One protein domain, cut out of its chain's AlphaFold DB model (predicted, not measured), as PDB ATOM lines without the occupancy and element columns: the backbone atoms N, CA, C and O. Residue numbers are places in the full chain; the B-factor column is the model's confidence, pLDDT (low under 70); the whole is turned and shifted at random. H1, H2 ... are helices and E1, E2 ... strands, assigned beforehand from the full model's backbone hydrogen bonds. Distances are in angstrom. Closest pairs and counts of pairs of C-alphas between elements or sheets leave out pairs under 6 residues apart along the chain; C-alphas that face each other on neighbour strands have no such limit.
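AT A GLANCE: This is residues 65 to 75 and 94 to 189 of the 392 residues of the protein "Ydc2-catalyt domain-containing protein" of viral metagenome (UniProt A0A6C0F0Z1). Two small lobes sit side by side along the longest axis: one holds the two-stranded hairpin E1 and E2 with helix H1 at one end of it, the other a strongly twisted sheet of three strands, E4, E3 and E5, with helix H2 beyond E3. The long link of residues 126 to 149 runs from the first lobe to the second. The printed part has 107 residues with two named helices and five named strands, in the order E1, E2, H1, E3, E4, H2, E5; under half of the residues are in named elements, and the class is mixed, helices and strands. Both sheets are antiparallel, the larger in the order E4, E3, E5. The whole is compact, with a radius of gyration of the C-alphas of 14.6 A and spans of 45 by 38 by 29 A.

IN THESE COORDINATES: Residues 65 to 75 hold no named element. E1 is residues 100 to 105, 13.0 A from first to last C-alpha, and begins at C-alpha 100 (38.419, 11.316, 37.901). E2 is residues 111 to 114, 9.9 A. H1 is residues 116 to 125, 14.5 A, ending at C-alpha 125 (50.860, 2.133, 41.727). E3 is residues 150 to 152, 7.0 A, and E4 residues 155 to 160, 11.3 A. H2 is residues 162 to 170, 12.2 A. E5 is residues 179 to 183, 12.5 A, ending at C-alpha 183 (21.539, 19.080, 39.865).

HOW THE PARTS SIT: E1 and E2 form a hairpin, antiparallel at 149 degrees, with N 114 and O 100 2.8 A apart. The closest C-alphas of E1 and H1, those of Tyr 100 and Tyr 119, are 7.0 A apart. Those of E1 and E4, Glu 103 and His 155, are 7.7 A apart, while E2 is apart from E3, E4 and E5. E3 and E4 form a hairpin at 134 degrees, with N 160 and O 150 2.8 A apart. E3 and E5 are antiparallel at 134 degrees, with N 151 and O 180 2.9 A apart. E4, H2 and E5 form a split strand-helix-strand unit, two strands of one sheet joined through a helix, with E3 between them in the sheet, and its crossover is right-handed. H2 is on this sheet, over E3 at a height over the sheet of 9.5 A, and only just stands up from the sheet, rising 43 degrees. In H1 and H2 every O i to N i+4 pair is within hydrogen-bond range.

THE WHOLE: The C-alphas farthest apart, those of Lys 75 and Lys 170, are 45.4 A apart. Residues 76 to 93 are not printed, and C-alphas 75 and 94 are 5.8 A apart across the cut. The link from H1 to E3 is long, 24 residues. Mean pLDDT of the printed part is 92.6, and no printed residue is under 70.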
ATOM      1  N   ILE A  65      27.583  19.284  34.525       82.56
ATOM      2  CA  ILE A  65      27.354  19.272  33.064       82.56
ATOM      3  C   ILE A  65      28.519  19.890  32.288       82.56
ATOM      4  O   ILE A  65      28.834  19.427  31.194       82.56
ATOM      5  N   ASN A  66      29.153  20.932  32.830       76.25
ATOM      6  CA  ASN A  66      30.220  21.668  32.147       76.25
ATOM      7  C   ASN A  66      31.622  21.285  32.638       76.25
ATOM      8  O   ASN A  66      32.571  22.037  32.428       76.25
ATOM      9  N   THR A  67      31.777  20.115  33.270       83.50
ATOM     10  CA  THR A  67      33.087  19.674  33.763       83.50
ATOM     11  C   THR A  67      34.059  19.481  32.597       83.50
ATOM     12  O   THR A  67      33.985  18.493  31.869       83.50
ATOM     13  N   ASN A  68      34.998  20.416  32.439       82.19
ATOM     14  CA  ASN A  68      36.002  20.428  31.367       82.19
ATOM     15  C   ASN A  68      37.411  20.068  31.855       82.19
ATOM     16  O   ASN A  68      38.409  20.401  31.211       82.19
ATOM     17  N   LEU A  69      37.502  19.369  32.988       91.88
ATOM     18  CA  LEU A  69      38.773  19.034  33.612       91.88
ATOM     19  C   LEU A  69      39.652  18.187  32.674       91.88
ATOM     20  O   LEU A  69      39.201  17.211  32.062       91.88
ATOM     21  N   LYS A  70      40.926  18.566  32.555       94.75
ATOM     22  CA  LYS A  70      41.920  17.860  31.739       94.75
ATOM     23  C   LYS A  70      42.832  17.010  32.607       94.75
ATOM     24  O   LYS A  70      43.083  17.302  33.772       94.75
ATOM     25  N   CYS A  71      43.331  15.933  32.018       95.06
ATOM     26  CA  CYS A  71      44.267  15.040  32.663       95.06
ATOM     27  C   CYS A  71      45.632  15.718  32.799       95.06
ATOM     28  O   CYS A  71      46.269  16.036  31.791       95.06
ATOM     29  N   CYS A  72      46.088  15.871  34.039       93.75
ATOM     30  CA  CYS A  72      47.364  16.493  34.383       93.75
ATOM     31  C   CYS A  72      48.495  15.473  34.566       93.75
ATOM     32  O   CYS A  72      49.532  15.802  35.125       93.75
ATOM     33  N   PHE A  73      48.316  14.226  34.123       91.94
ATOM     34  CA  PHE A  73      49.358  13.213  34.260       91.94
ATOM     35  C   PHE A  73      50.572  13.574  33.380       91.94
ATOM     36  O   PHE A  73      50.360  13.875  32.195       91.94
ATOM     37  N   PRO A  74      51.812  13.541  33.901       89.19
ATOM     38  CA  PRO A  74      53.010  13.852  33.124       89.19
ATOM     39  C   PRO A  74      53.171  12.905  31.930       89.19
ATOM     40  O   PRO A  74      53.039  11.686  32.069       89.19
ATOM     41  N   LYS A  75      53.473  13.427  30.736       83.75
ATOM     42  CA  LYS A  75      53.923  12.570  29.632       83.75
ATOM     43  C   LYS A  75      55.354  12.139  29.929       83.75
ATOM     44  O   LYS A  75      56.201  12.971  30.240       83.75
ATOM     45  N   CYS A  94      49.326  15.053  29.831       92.94
ATOM     46  CA  CYS A  94      48.433  14.238  29.011       92.94
ATOM     47  C   CYS A  94      47.451  15.083  28.180       92.94
ATOM     48  O   CYS A  94      47.375  14.904  26.966       92.94
ATOM     49  N   GLY A  95      46.706  15.990  28.820       90.19
ATOM     50  CA  GLY A  95      45.755  16.891  28.154       90.19
ATOM     51  C   GLY A  95      44.433  16.241  27.720       90.19
ATOM     52  O   GLY A  95      43.496  16.945  27.347       90.19
ATOM     53  N   ASN A  96      44.308  14.911  27.812       93.88
ATOM     54  CA  ASN A  96      43.050  14.205  27.541       93.88
ATOM     55  C   ASN A  96      41.962  14.567  28.562       93.88
ATOM     56  O   ASN A  96      42.264  14.964  29.684       93.88
ATOM     57  N   VAL A  97      40.691  14.374  28.204       94.44
ATOM     58  CA  VAL A  97      39.552  14.607  29.113       94.44
ATOM     59  C   VAL A  97      39.679  13.742  30.374       94.44
ATOM     60  O   VAL A  97      39.910  12.530  30.289       94.44
ATOM     61  N   ALA A  98      39.548  14.371  31.541       96.06
ATOM     62  CA  ALA A  98      39.542  13.683  32.822       96.06
ATOM     63  C   ALA A  98      38.173  13.043  33.101       96.06
ATOM     64  O   ALA A  98      37.133  13.532  32.671       96.06
ATOM     65  N   TYR A  99      38.193  11.929  33.828       95.50
ATOM     66  CA  TYR A  99      37.007  11.229  34.338       95.50
ATOM     67  C   TYR A  99      37.015  11.132  35.865       95.50
ATOM     68  O   TYR A  99      35.968  10.907  36.469       95.50
ATOM     69  N   TYR A 100      38.187  11.331  36.466       95.50
ATOM     70  CA  TYR A 100      38.419  11.316  37.901       95.50
ATOM     71  C   TYR A 100      39.232  12.549  38.296       95.50
ATOM     72  O   TYR A 100      39.881  13.160  37.437       95.50
ATOM     73  N   CYS A 101      39.222  12.891  39.577       95.50
ATOM     74  CA  CYS A 101      40.099  13.907  40.155       95.50
ATOM     75  C   CYS A 101      40.870  13.364  41.356       95.50
ATOM     76  O   CYS A 101      40.494  12.342  41.929       95.50
ATOM     77  N   TYR A 102      41.957  14.045  41.700       93.69
ATOM     78  CA  TYR A 102      42.608  13.892  42.998       93.69
ATOM     79  C   TYR A 102      41.719  14.488  44.095       93.69
ATOM     80  O   TYR A 102      40.941  15.403  43.827       93.69
ATOM     81  N   GLU A 103      41.839  13.960  45.315       92.06
ATOM     82  CA  GLU A 103      41.134  14.501  46.485       92.06
ATOM     83  C   GLU A 103      41.682  15.859  46.928       92.06
ATOM     84  O   GLU A 103      40.933  16.680  47.455       92.06
ATOM     85  N   ASP A 104      42.979  16.084  46.709       91.44
ATOM     86  CA  ASP A 104      43.624  17.352  47.014       91.44
ATOM     87  C   ASP A 104      43.195  18.425  46.015       91.44
ATOM     88  O   ASP A 104      43.286  18.258  44.792       91.44
ATOM     89  N   ILE A 105      42.770  19.555  46.569       91.69
ATOM     90  CA  ILE A 105      42.407  20.753  45.824       91.69
ATOM     91  C   ILE A 105      43.607  21.696  45.860       91.69
ATOM     92  O   ILE A 105      44.252  21.866  46.896       91.69
ATOM     93  N   ASN A 106      43.938  22.289  44.716       90.19
ATOM     94  CA  ASN A 106      45.010  23.273  44.651       90.19
ATOM     95  C   ASN A 106      44.640  24.529  45.472       90.19
ATOM     96  O   ASN A 106      43.457  24.804  45.673       90.19
ATOM     97  N   PRO A 107      45.622  25.342  45.903       90.56
ATOM     98  CA  PRO A 107      45.353  26.569  46.661       90.56
ATOM     99  C   PRO A 107      44.432  27.576  45.953       90.56
ATOM    100  O   PRO A 107      43.783  28.381  46.609       90.56
ATOM    101  N   ASP A 108      44.365  27.526  44.620       89.31
ATOM    102  CA  ASP A 108      43.476  28.344  43.786       89.31
ATOM    103  C   ASP A 108      42.049  27.768  43.652       89.31
ATOM    104  O   ASP A 108      41.230  28.307  42.910       89.31
ATOM    105  N   GLY A 109      41.748  26.659  44.334       87.00
ATOM    106  CA  GLY A 109      40.465  25.959  44.267       87.00
ATOM    107  C   GLY A 109      40.322  24.998  43.081       87.00
ATOM    108  O   GLY A 109      39.290  24.339  42.949       87.00
ATOM    109  N   SER A 110      41.330  24.883  42.210       90.25
ATOM    110  CA  SER A 110      41.261  24.006  41.039       90.25
ATOM    111  C   SER A 110      41.547  22.537  41.378       90.25
ATOM    112  O   SER A 110      42.349  22.203  42.252       90.25
ATOM    113  N   TYR A 111      40.904  21.628  40.639       93.94
ATOM    114  CA  TYR A 111      41.125  20.186  40.766       93.94
ATOM    115  C   TYR A 111      42.220  19.705  39.814       93.94
ATOM    116  O   TYR A 111      42.356  20.191  38.691       93.94
ATOM    117  N   LYS A 112      42.944  18.660  40.217       94.31
ATOM    118  CA  LYS A 112      43.815  17.885  39.325       94.31
ATOM    119  C   LYS A 112      43.051  16.696  38.753       94.31
ATOM    120  O   LYS A 112      42.416  15.950  39.493       94.31
ATOM    121  N   GLY A 113      43.095  16.519  37.432       95.38
ATOM    122  CA  GLY A 113      42.304  15.512  36.723       95.38
ATOM    123  C   GLY A 113      43.091  14.290  36.250       95.38
ATOM    124  O   GLY A 113      44.258  14.380  35.865       95.38
ATOM    125  N   LEU A 114      42.405  13.150  36.147       95.75
ATOM    126  CA  LEU A 114      42.917  11.904  35.573       95.75
ATOM    127  C   LEU A 114      41.980  11.359  34.493       95.75
ATOM    128  O   LEU A 114      40.773  11.213  34.697       95.75
ATOM    129  N   CYS A 115      42.531  11.018  33.325       95.94
ATOM    130  CA  CYS A 115      41.799  10.251  32.315       95.94
ATOM    131  C   CYS A 115      41.681   8.779  32.750       95.94
ATOM    132  O   CYS A 115      42.421   8.325  33.621       95.94
ATOM    133  N   LYS A 116      40.805   7.997  32.104       95.50
ATOM    134  CA  LYS A 116      40.603   6.573  32.446       95.50
ATOM    135  C   LYS A 116      41.899   5.757  32.443       95.50
ATOM    136  O   LYS A 116      42.077   4.897  33.299       95.50
ATOM    137  N   THR A 117      42.792   6.018  31.490       95.38
ATOM    138  CA  THR A 117      44.067   5.298  31.364       95.38
ATOM    139  C   THR A 117      45.008   5.612  32.521       95.38
ATOM    140  O   THR A 117      45.590   4.697  33.092       95.38
ATOM    141  N   HIS A 118      45.149   6.888  32.888       94.75
ATOM    142  CA  HIS A 118      46.053   7.295  33.964       94.75
ATOM    143  C   HIS A 118      45.481   7.035  35.353       94.75
ATOM    144  O   HIS A 118      46.239   6.653  36.228       94.75
ATOM    145  N   TYR A 119      44.159   7.099  35.521       94.56
ATOM    146  CA  TYR A 119      43.492   6.595  36.720       94.56
ATOM    147  C   TYR A 119      43.878   5.138  37.003       94.56
ATOM    148  O   TYR A 119      44.333   4.832  38.096       94.56
ATOM    149  N   LYS A 120      43.799   4.250  35.997       93.25
ATOM    150  CA  LYS A 120      44.204   2.845  36.168       93.25
ATOM    151  C   LYS A 120      45.664   2.718  36.607       93.25
ATOM    152  O   LYS A 120      45.931   1.996  37.558       93.25
ATOM    153  N   LYS A 121      46.586   3.444  35.960       91.50
ATOM    154  CA  LYS A 121      48.016   3.422  36.324       91.50
ATOM    155  C   LYS A 121      48.251   3.875  37.765       91.50
ATOM    156  O   LYS A 121      48.940   3.176  38.496       91.50
ATOM    157  N   GLU A 122      47.641   4.987  38.165       90.69
ATOM    158  CA  GLU A 122      47.741   5.520  39.528       90.69
ATOM    159  C   GLU A 122      47.189   4.527  40.551       90.69
ATOM    160  O   GLU A 122      47.865   4.206  41.520       90.69
ATOM    161  N   THR A 123      46.012   3.944  40.300       88.44
ATOM    162  CA  THR A 123      45.436   2.936  41.208       88.44
ATOM    163  C   THR A 123      46.246   1.641  41.276       88.44
ATOM    164  O   THR A 123      46.212   0.956  42.290       88.44
ATOM    165  N   THR A 124      46.991   1.280  40.225       88.88
ATOM    166  CA  THR A 124      47.915   0.134  40.276       88.88
ATOM    167  C   THR A 124      49.170   0.462  41.085       88.88
ATOM    168  O   THR A 124      49.652  -0.394  41.818       88.88
ATOM    169  N   ALA A 125      49.689   1.689  40.973       85.81
ATOM    170  CA  ALA A 125      50.860   2.133  41.727       85.81
ATOM    171  C   ALA A 125      50.548   2.381  43.216       85.81
ATOM    172  O   ALA A 125      51.387   2.106  44.068       85.81
ATOM    173  N   ALA A 126      49.342   2.863  43.526       82.88
ATOM    174  CA  ALA A 126      48.880   3.162  44.878       82.88
ATOM    175  C   ALA A 126      47.438   2.649  45.100       82.88
ATOM    176  O   ALA A 126      46.484   3.430  45.026       82.88
ATOM    177  N   PRO A 127      47.251   1.349  45.409       80.69
ATOM    178  CA  PRO A 127      45.926   0.720  45.520       80.69
ATOM    179  C   PRO A 127      44.999   1.299  46.596       80.69
ATOM    180  O   PRO A 127      43.785   1.127  46.515       80.69
ATOM    181  N   SER A 128      45.551   1.976  47.606       79.12
ATOM    182  CA  SER A 128      44.790   2.636  48.673       79.12
ATOM    183  C   SER A 128      44.253   4.018  48.285       79.12
ATOM    184  O   SER A 128      43.383   4.543  48.979       79.12
ATOM    185  N   SER A 129      44.750   4.616  47.198       82.12
ATOM    186  CA  SER A 129      44.339   5.955  46.772       82.12
ATOM    187  C   SER A 129      42.952   5.915  46.141       82.12
ATOM    188  O   SER A 129      42.693   5.119  45.232       82.12
ATOM    189  N   LYS A 130      42.058   6.802  46.584       86.00
ATOM    190  CA  LYS A 130      40.735   6.966  45.983       86.00
ATOM    191  C   LYS A 130      40.694   8.233  45.142       86.00
ATOM    192  O   LYS A 130      41.300   9.244  45.466       86.00
ATOM    193  N   PHE A 131      39.941   8.174  44.049       93.19
ATOM    194  CA  PHE A 131      39.800   9.289  43.119       93.19
ATOM    195  C   PHE A 131      38.315   9.495  42.817       93.19
ATOM    196  O   PHE A 131      37.698   8.611  42.209       93.19
ATOM    197  N   PRO A 132      37.704  10.619  43.232       94.00
ATOM    198  CA  PRO A 132      36.300  10.880  42.949       94.00
ATOM    199  C   PRO A 132      36.016  10.907  41.442       94.00
ATOM    200  O   PRO A 132      36.716  11.573  40.673       94.00
ATOM    201  N   GLU A 133      34.975  10.188  41.006       94.00
ATOM    202  CA  GLU A 133      34.494  10.249  39.622       94.00
ATOM    203  C   GLU A 133      33.784  11.587  39.393       94.00
ATOM    204  O   GLU A 133      32.825  11.920  40.090       94.00
ATOM    205  N   LEU A 134      34.180  12.317  38.349       93.81
ATOM    206  CA  LEU A 134      33.666  13.664  38.065       93.81
ATOM    207  C   LEU A 134      32.152  13.711  37.809       93.81
ATOM    208  O   LEU A 134      31.528  14.761  37.914       93.81
ATOM    209  N   THR A 135      31.549  12.574  37.454       91.56
ATOM    210  CA  THR A 135      30.105  12.479  37.192       91.56
ATOM    211  C   THR A 135      29.268  12.170  38.438       91.56
ATOM    212  O   THR A 135      28.036  12.205  38.363       91.56
ATOM    213  N   VAL A 136      29.914  11.862  39.570       94.19
ATOM    214  CA  VAL A 136      29.281  11.643  40.881       94.19
ATOM    215  C   VAL A 136      28.093  10.665  40.801       94.19
ATOM    216  O   VAL A 136      26.938  10.961  41.153       94.19
ATOM    217  N   LYS A 137      28.361   9.482  40.236       92.19
ATOM    218  CA  LYS A 137      27.357   8.425  40.029       92.19
ATOM    219  C   LYS A 137      27.174   7.509  41.232       92.19
ATOM    220  O   LYS A 137      26.061   7.026  41.432       92.19
ATOM    221  N   LYS A 138      28.232   7.281  42.010       93.81
ATOM    222  CA  LYS A 138      28.243   6.393  43.180       93.81
ATOM    223  C   LYS A 138      28.581   7.168  44.451       93.81
ATOM    224  O   LYS A 138      29.273   8.182  44.385       93.81
ATOM    225  N   CYS A 139      28.039   6.710  45.578       96.12
ATOM    226  CA  CYS A 139      28.345   7.247  46.900       96.12
ATOM    227  C   CYS A 139      29.837   7.109  47.196       96.12
ATOM    228  O   CYS A 139      30.442   6.089  46.884       96.12
ATOM    229  N   TRP A 140      30.410   8.146  47.796       95.69
ATOM    230  CA  TRP A 140      31.824   8.201  48.138       95.69
ATOM    231  C   TRP A 140      32.182   7.310  49.333       95.69
ATOM    232  O   TRP A 140      33.300   6.812  49.415       95.69
ATOM    233  N   SER A 141      31.229   7.083  50.241       93.94
ATOM    234  CA  SER A 141      31.421   6.225  51.413       93.94
ATOM    235  C   SER A 141      31.812   4.790  51.038       93.94
ATOM    236  O   SER A 141      31.231   4.188  50.133       93.94
ATOM    237  N   ASP A 142      32.764   4.238  51.784       91.06
ATOM    238  CA  ASP A 142      33.359   2.916  51.592       91.06
ATOM    239  C   ASP A 142      32.317   1.802  51.473       91.06
ATOM    240  O   ASP A 142      31.391   1.695  52.275       91.06
ATOM    241  N   GLY A 143      32.457   0.974  50.433       90.25
ATOM    242  CA  GLY A 143      31.550  -0.144  50.164       90.25
ATOM    243  C   GLY A 143      30.123   0.257  49.768       90.25
ATOM    244  O   GLY A 143      29.272  -0.615  49.607       90.25
ATOM    245  N   CYS A 144      29.822   1.550  49.596       94.88
ATOM    246  CA  CYS A 144      28.476   1.997  49.268       94.88
ATOM    247  C   CYS A 144      28.227   2.088  47.760       94.88
ATOM    248  O   CYS A 144      28.878   2.841  47.041       94.88
ATOM    249  N   GLU A 145      27.167   1.428  47.296       93.75
ATOM    250  CA  GLU A 145      26.679   1.554  45.914       93.75
ATOM    251  C   GLU A 145      25.479   2.503  45.769       93.75
ATOM    252  O   GLU A 145      24.901   2.651  44.693       93.75
ATOM    253  N   GLY A 146      25.094   3.165  46.862       95.25
ATOM    254  CA  GLY A 146      23.963   4.081  46.891       95.25
ATOM    255  C   GLY A 146      24.142   5.257  45.930       95.25
ATOM    256  O   GLY A 146      25.244   5.766  45.725       95.25
ATOM    257  N   LYS A 147      23.032   5.739  45.370       95.88
ATOM    258  CA  LYS A 147      23.031   6.914  44.493       95.88
ATOM    259  C   LYS A 147      23.239   8.198  45.314       95.88
ATOM    260  O   LYS A 147      22.436   8.460  46.216       95.88
ATOM    261  N   PRO A 148      24.247   9.030  44.996       96.75
ATOM    262  CA  PRO A 148      24.431  10.314  45.661       96.75
ATOM    263  C   PRO A 148      23.260  11.268  45.428       96.75
ATOM    264  O   PRO A 148      22.710  11.319  44.323       96.75
ATOM    265  N   ILE A 149      22.911  12.064  46.434       97.19
ATOM    266  CA  ILE A 149      21.917  13.146  46.305       97.19
ATOM    267  C   ILE A 149      22.516  14.528  46.574       97.19
ATOM    268  O   ILE A 149      22.035  15.512  46.012       97.19
ATOM    269  N   GLN A 150      23.577  14.590  47.378       97.50
ATOM    270  CA  GLN A 150      24.314  15.807  47.696       97.50
ATOM    271  C   GLN A 150      25.819  15.535  47.636       97.50
ATOM    272  O   GLN A 150      26.243  14.379  47.709       97.50
ATOM    273  N   VAL A 151      26.609  16.590  47.490       97.25
ATOM    274  CA  VAL A 151      28.076  16.577  47.576       97.25
ATOM    275  C   VAL A 151      28.527  17.494  48.700       97.25
ATOM    276  O   VAL A 151      27.762  18.360  49.119       97.25
ATOM    277  N   LEU A 152      29.761  17.326  49.162       95.62
ATOM    278  CA  LEU A 152      30.380  18.260  50.099       95.62
ATOM    279  C   LEU A 152      30.771  19.561  49.383       95.62
ATOM    280  O   LEU A 152      31.382  19.510  48.317       95.62
ATOM    281  N   LYS A 153      30.495  20.721  49.989       93.94
ATOM    282  CA  LYS A 153      30.979  22.032  49.508       93.94
ATOM    283  C   LYS A 153      32.499  22.076  49.423       93.94
ATOM    284  O   LYS A 153      33.048  22.560  48.444       93.94
ATOM    285  N   ALA A 154      33.164  21.483  50.414       93.62
ATOM    286  CA  ALA A 154      34.617  21.373  50.450       93.62
ATOM    287  C   ALA A 154      35.193  20.511  49.312       93.62
ATOM    288  O   ALA A 154      36.384  20.593  49.050       93.62
ATOM    289  N   HIS A 155      34.385  19.665  48.655       94.44
ATOM    290  CA  HIS A 155      34.833  18.856  47.525       94.44
ATOM    291  C   HIS A 155      33.650  18.387  46.662       94.44
ATOM    292  O   HIS A 155      33.060  17.327  46.897       94.44
ATOM    293  N   ILE A 156      33.347  19.123  45.591       94.62
ATOM    294  CA  ILE A 156      32.101  18.954  44.823       94.62
ATOM    295  C   ILE A 156      31.962  17.603  44.107       94.62
ATOM    296  O   ILE A 156      30.875  17.259  43.662       94.62
ATOM    297  N   TYR A 157      33.031  16.811  43.990       95.44
ATOM    298  CA  TYR A 157      32.961  15.458  43.421       95.44
ATOM    299  C   TYR A 157      32.781  14.336  44.462       95.44
ATOM    300  O   TYR A 157      32.577  13.181  44.087       95.44
ATOM    301  N   LYS A 158      32.806  14.648  45.768       95.62
ATOM    302  CA  LYS A 158      32.543  13.684  46.851       95.62
ATOM    303  C   LYS A 158      31.052  13.673  47.172       95.62
ATOM    304  O   LYS A 158      30.561  14.433  48.004       95.62
ATOM    305  N   GLY A 159      30.316  12.837  46.441       96.50
ATOM    306  CA  GLY A 159      28.867  12.699  46.586       96.50
ATOM    307  C   GLY A 159      28.456  11.641  47.602       96.50
ATOM    308  O   GLY A 159      28.966  10.526  47.575       96.50
ATOM    309  N   HIS A 160      27.455  11.940  48.424       97.88
ATOM    310  CA  HIS A 160      26.912  11.023  49.426       97.88
ATOM    311  C   HIS A 160      25.421  10.744  49.196       97.88
ATOM    312  O   HIS A 160      24.659  11.579  48.692       97.88
ATOM    313  N   CYS A 161      24.993   9.520  49.510       97.81
ATOM    314  CA  CYS A 161      23.585   9.128  49.475       97.81
ATOM    315  C   CYS A 161      22.851   9.605  50.742       97.81
ATOM    316  O   CYS A 161      23.482   9.917  51.750       97.81
ATOM    317  N   LYS A 162      21.509   9.617  50.717       97.69
ATOM    318  CA  LYS A 162      20.678  10.110  51.836       97.69
ATOM    319  C   LYS A 162      21.021   9.452  53.180       97.69
ATOM    320  O   LYS A 162      21.042  10.130  54.199       97.69
ATOM    321  N   LYS A 163      21.300   8.142  53.174       97.88
ATOM    322  CA  LYS A 163      21.686   7.388  54.374       97.88
ATOM    323  C   LYS A 163      22.960   7.966  55.002       97.88
ATOM    324  O   LYS A 163      22.919   8.360  56.160       97.88
ATOM    325  N   HIS A 164      24.038   8.072  54.225       97.94
ATOM    326  CA  HIS A 164      25.327   8.556  54.728       97.94
ATOM    327  C   HIS A 164      25.294  10.033  55.119       97.94
ATOM    328  O   HIS A 164      25.902  10.401  56.115       97.94
ATOM    329  N   ILE A 165      24.526  10.868  54.413       97.75
ATOM    330  CA  ILE A 165      24.308  12.262  54.828       97.75
ATOM    331  C   ILE A 165      23.667  12.300  56.219       97.75
ATOM    332  O   ILE A 165      24.191  12.939  57.124       97.75
ATOM    333  N   ASN A 166      22.584  11.547  56.433       97.69
ATOM    334  CA  ASN A 166      21.916  11.496  57.733       97.69
ATOM    335  C   ASN A 166      22.828  10.955  58.846       97.69
ATOM    336  O   ASN A 166      22.726  11.401  59.984       97.69
ATOM    337  N   GLU A 167      23.700   9.994  58.541       97.44
ATOM    338  CA  GLU A 167      24.698   9.485  59.490       97.44
ATOM    339  C   GLU A 167      25.728  10.560  59.856       97.44
ATOM    340  O   GLU A 167      25.997  10.749  61.039       97.44
ATOM    341  N   MET A 168      26.233  11.321  58.877       97.38
ATOM    342  CA  MET A 168      27.171  12.430  59.101       97.38
ATOM    343  C   MET A 168      26.547  13.546  59.955       97.38
ATOM    344  O   MET A 168      27.187  14.032  60.888       97.38
ATOM    345  N   LEU A 169      25.279  13.890  59.697       97.38
ATOM    346  CA  LEU A 169      24.528  14.873  60.487       97.38
ATOM    347  C   LEU A 169      24.280  14.384  61.925       97.38
ATOM    348  O   LEU A 169      24.507  15.121  62.882       97.38
ATOM    349  N   LYS A 170      23.863  13.120  62.104       97.62
ATOM    350  CA  LYS A 170      23.650  12.516  63.436       97.62
ATOM    351  C   LYS A 170      24.941  12.426  64.247       97.62
ATOM    352  O   LYS A 170      24.925  12.690  65.445       97.62
ATOM    353  N   ALA A 171      26.042  12.067  63.591       97.12
ATOM    354  CA  ALA A 171      27.369  12.010  64.195       97.12
ATOM    355  C   ALA A 171      27.976  13.401  64.445       97.12
ATOM    356  O   ALA A 171      29.050  13.486  65.031       97.12
ATOM    357  N   LYS A 172      27.308  14.482  64.005       96.31
ATOM    358  CA  LYS A 172      27.776  15.873  64.098       96.31
ATOM    359  C   LYS A 172      29.164  16.091  63.490       96.31
ATOM    360  O   LYS A 172      29.886  16.992  63.902       96.31
ATOM    361  N   THR A 173      29.542  15.273  62.507       96.50
ATOM    362  CA  THR A 173      30.780  15.491  61.746       96.50
ATOM    363  C   THR A 173      30.590  16.563  60.680       96.50
ATOM    364  O   THR A 173      31.567  17.157  60.245       96.50
ATOM    365  N   HIS A 174      29.340  16.785  60.261       97.19
ATOM    366  CA  HIS A 174      28.930  17.781  59.279       97.19
ATOM    367  C   HIS A 174      27.575  18.382  59.674       97.19
ATOM    368  O   HIS A 174      26.810  17.799  60.446       97.19
ATOM    369  N   SER A 175      27.272  19.530  59.091       96.25
ATOM    370  CA  SER A 175      26.022  20.278  59.167       96.25
ATOM    371  C   SER A 175      25.326  20.305  57.801       96.25
ATOM    372  O   SER A 175      25.942  20.021  56.775       96.25
ATOM    373  N   GLU A 176      24.042  20.672  57.745       94.19
ATOM    374  CA  GLU A 176      23.328  20.785  56.458       94.19
ATOM    375  C   GLU A 176      23.979  21.806  55.513       94.19
ATOM    376  O   GLU A 176      23.994  21.609  54.297       94.19
ATOM    377  N   SER A 177      24.580  22.864  56.070       94.50
ATOM    378  CA  SER A 177      25.280  23.897  55.308       94.50
ATOM    379  C   SER A 177      26.541  23.406  54.603       94.50
ATOM    380  O   SER A 177      27.002  24.109  53.706       94.50
ATOM    381  N   ASP A 178      27.065  22.226  54.939       96.38
ATOM    382  CA  ASP A 178      28.260  21.655  54.303       96.38
ATOM    383  C   ASP A 178      27.954  20.954  52.975       96.38
ATOM    384  O   ASP A 178      28.872  20.528  52.271       96.38
ATOM    385  N   PHE A 179      26.674  20.836  52.605       97.25
ATOM    386  CA  PHE A 179      26.237  20.068  51.447       97.25
ATOM    387  C   PHE A 179      25.641  20.939  50.334       97.25
ATOM    388  O   PHE A 179      24.963  21.936  50.578       97.25
ATOM    389  N   LEU A 180      25.841  20.508  49.085       96.94
ATOM    390  CA  LEU A 180      25.151  21.018  47.895       96.94
ATOM    391  C   LEU A 180      24.334  19.903  47.253       96.94
ATOM    392  O   LEU A 180      24.820  18.787  47.066       96.94
ATOM    393  N   LYS A 181      23.093  20.195  46.864       96.69
ATOM    394  CA  LYS A 181      22.240  19.260  46.126       96.69
ATOM    395  C   LYS A 181      22.745  19.075  44.700       96.69
ATOM    396  O   LYS A 181      22.988  20.036  43.978       96.69
ATOM    397  N   ILE A 182      22.836  17.825  44.252       94.62
ATOM    398  CA  ILE A 182      23.276  17.539  42.886       94.62
ATOM    399  C   ILE A 182      22.141  17.860  41.909       94.62
ATOM    400  O   ILE A 182      21.097  17.199  41.907       94.62
ATOM    401  N   ASN A 183      22.373  18.823  41.024       91.06
ATOM    402  CA  ASN A 183      21.539  19.080  39.865       91.06
ATOM    403  C   ASN A 183      21.830  18.015  38.794       91.06
ATOM    404  O   ASN A 183      22.943  17.884  38.283       91.06
ATOM    405  N   ARG A 184      20.819  17.199  38.486       87.62
ATOM    406  CA  ARG A 184      20.939  16.029  37.599       87.62
ATOM    407  C   ARG A 184      20.581  16.330  36.142       87.62
ATOM    408  O   ARG A 184      20.415  15.387  35.362       87.62
ATOM    409  N   ALA A 185      20.448  17.602  35.764       85.00
ATOM    410  CA  ALA A 185      20.317  17.961  34.361       85.00
ATOM    411  C   ALA A 185      21.495  17.362  33.568       85.00
ATOM    412  O   ALA A 185      22.638  17.358  34.014       85.00
ATOM    413  N   LYS A 186      21.197  16.759  32.412       82.38
ATOM    414  CA  LYS A 186      22.208  16.097  31.561       82.38
ATOM    415  C   LYS A 186      22.779  17.036  30.506       82.38
ATOM    416  O   LYS A 186      23.860  16.805  29.980       82.38
ATOM    417  N   THR A 187      22.018  18.067  30.175       83.94
ATOM    418  CA  THR A 187      22.331  19.065  29.163       83.94
ATOM    419  C   THR A 187      21.917  20.425  29.691       83.94
ATOM    420  O   THR A 187      21.011  20.537  30.517       83.94
ATOM    421  N   THR A 188      22.544  21.476  29.175       82.50
ATOM    422  CA  THR A 188      22.217  22.855  29.547       82.50
ATOM    423  C   THR A 188      20.753  23.203  29.244       82.50
ATOM    424  O   THR A 188      20.130  23.918  30.012       82.50
ATOM    425  N   SER A 189      20.157  22.612  28.200       83.44
ATOM    426  CA  SER A 189      18.723  22.755  27.886       83.44
ATOM    427  C   SER A 189      17.769  22.220  28.962       83.44
ATOM    428  O   SER A 189      16.572  22.478  28.901       83.44
TER     429      SER A 189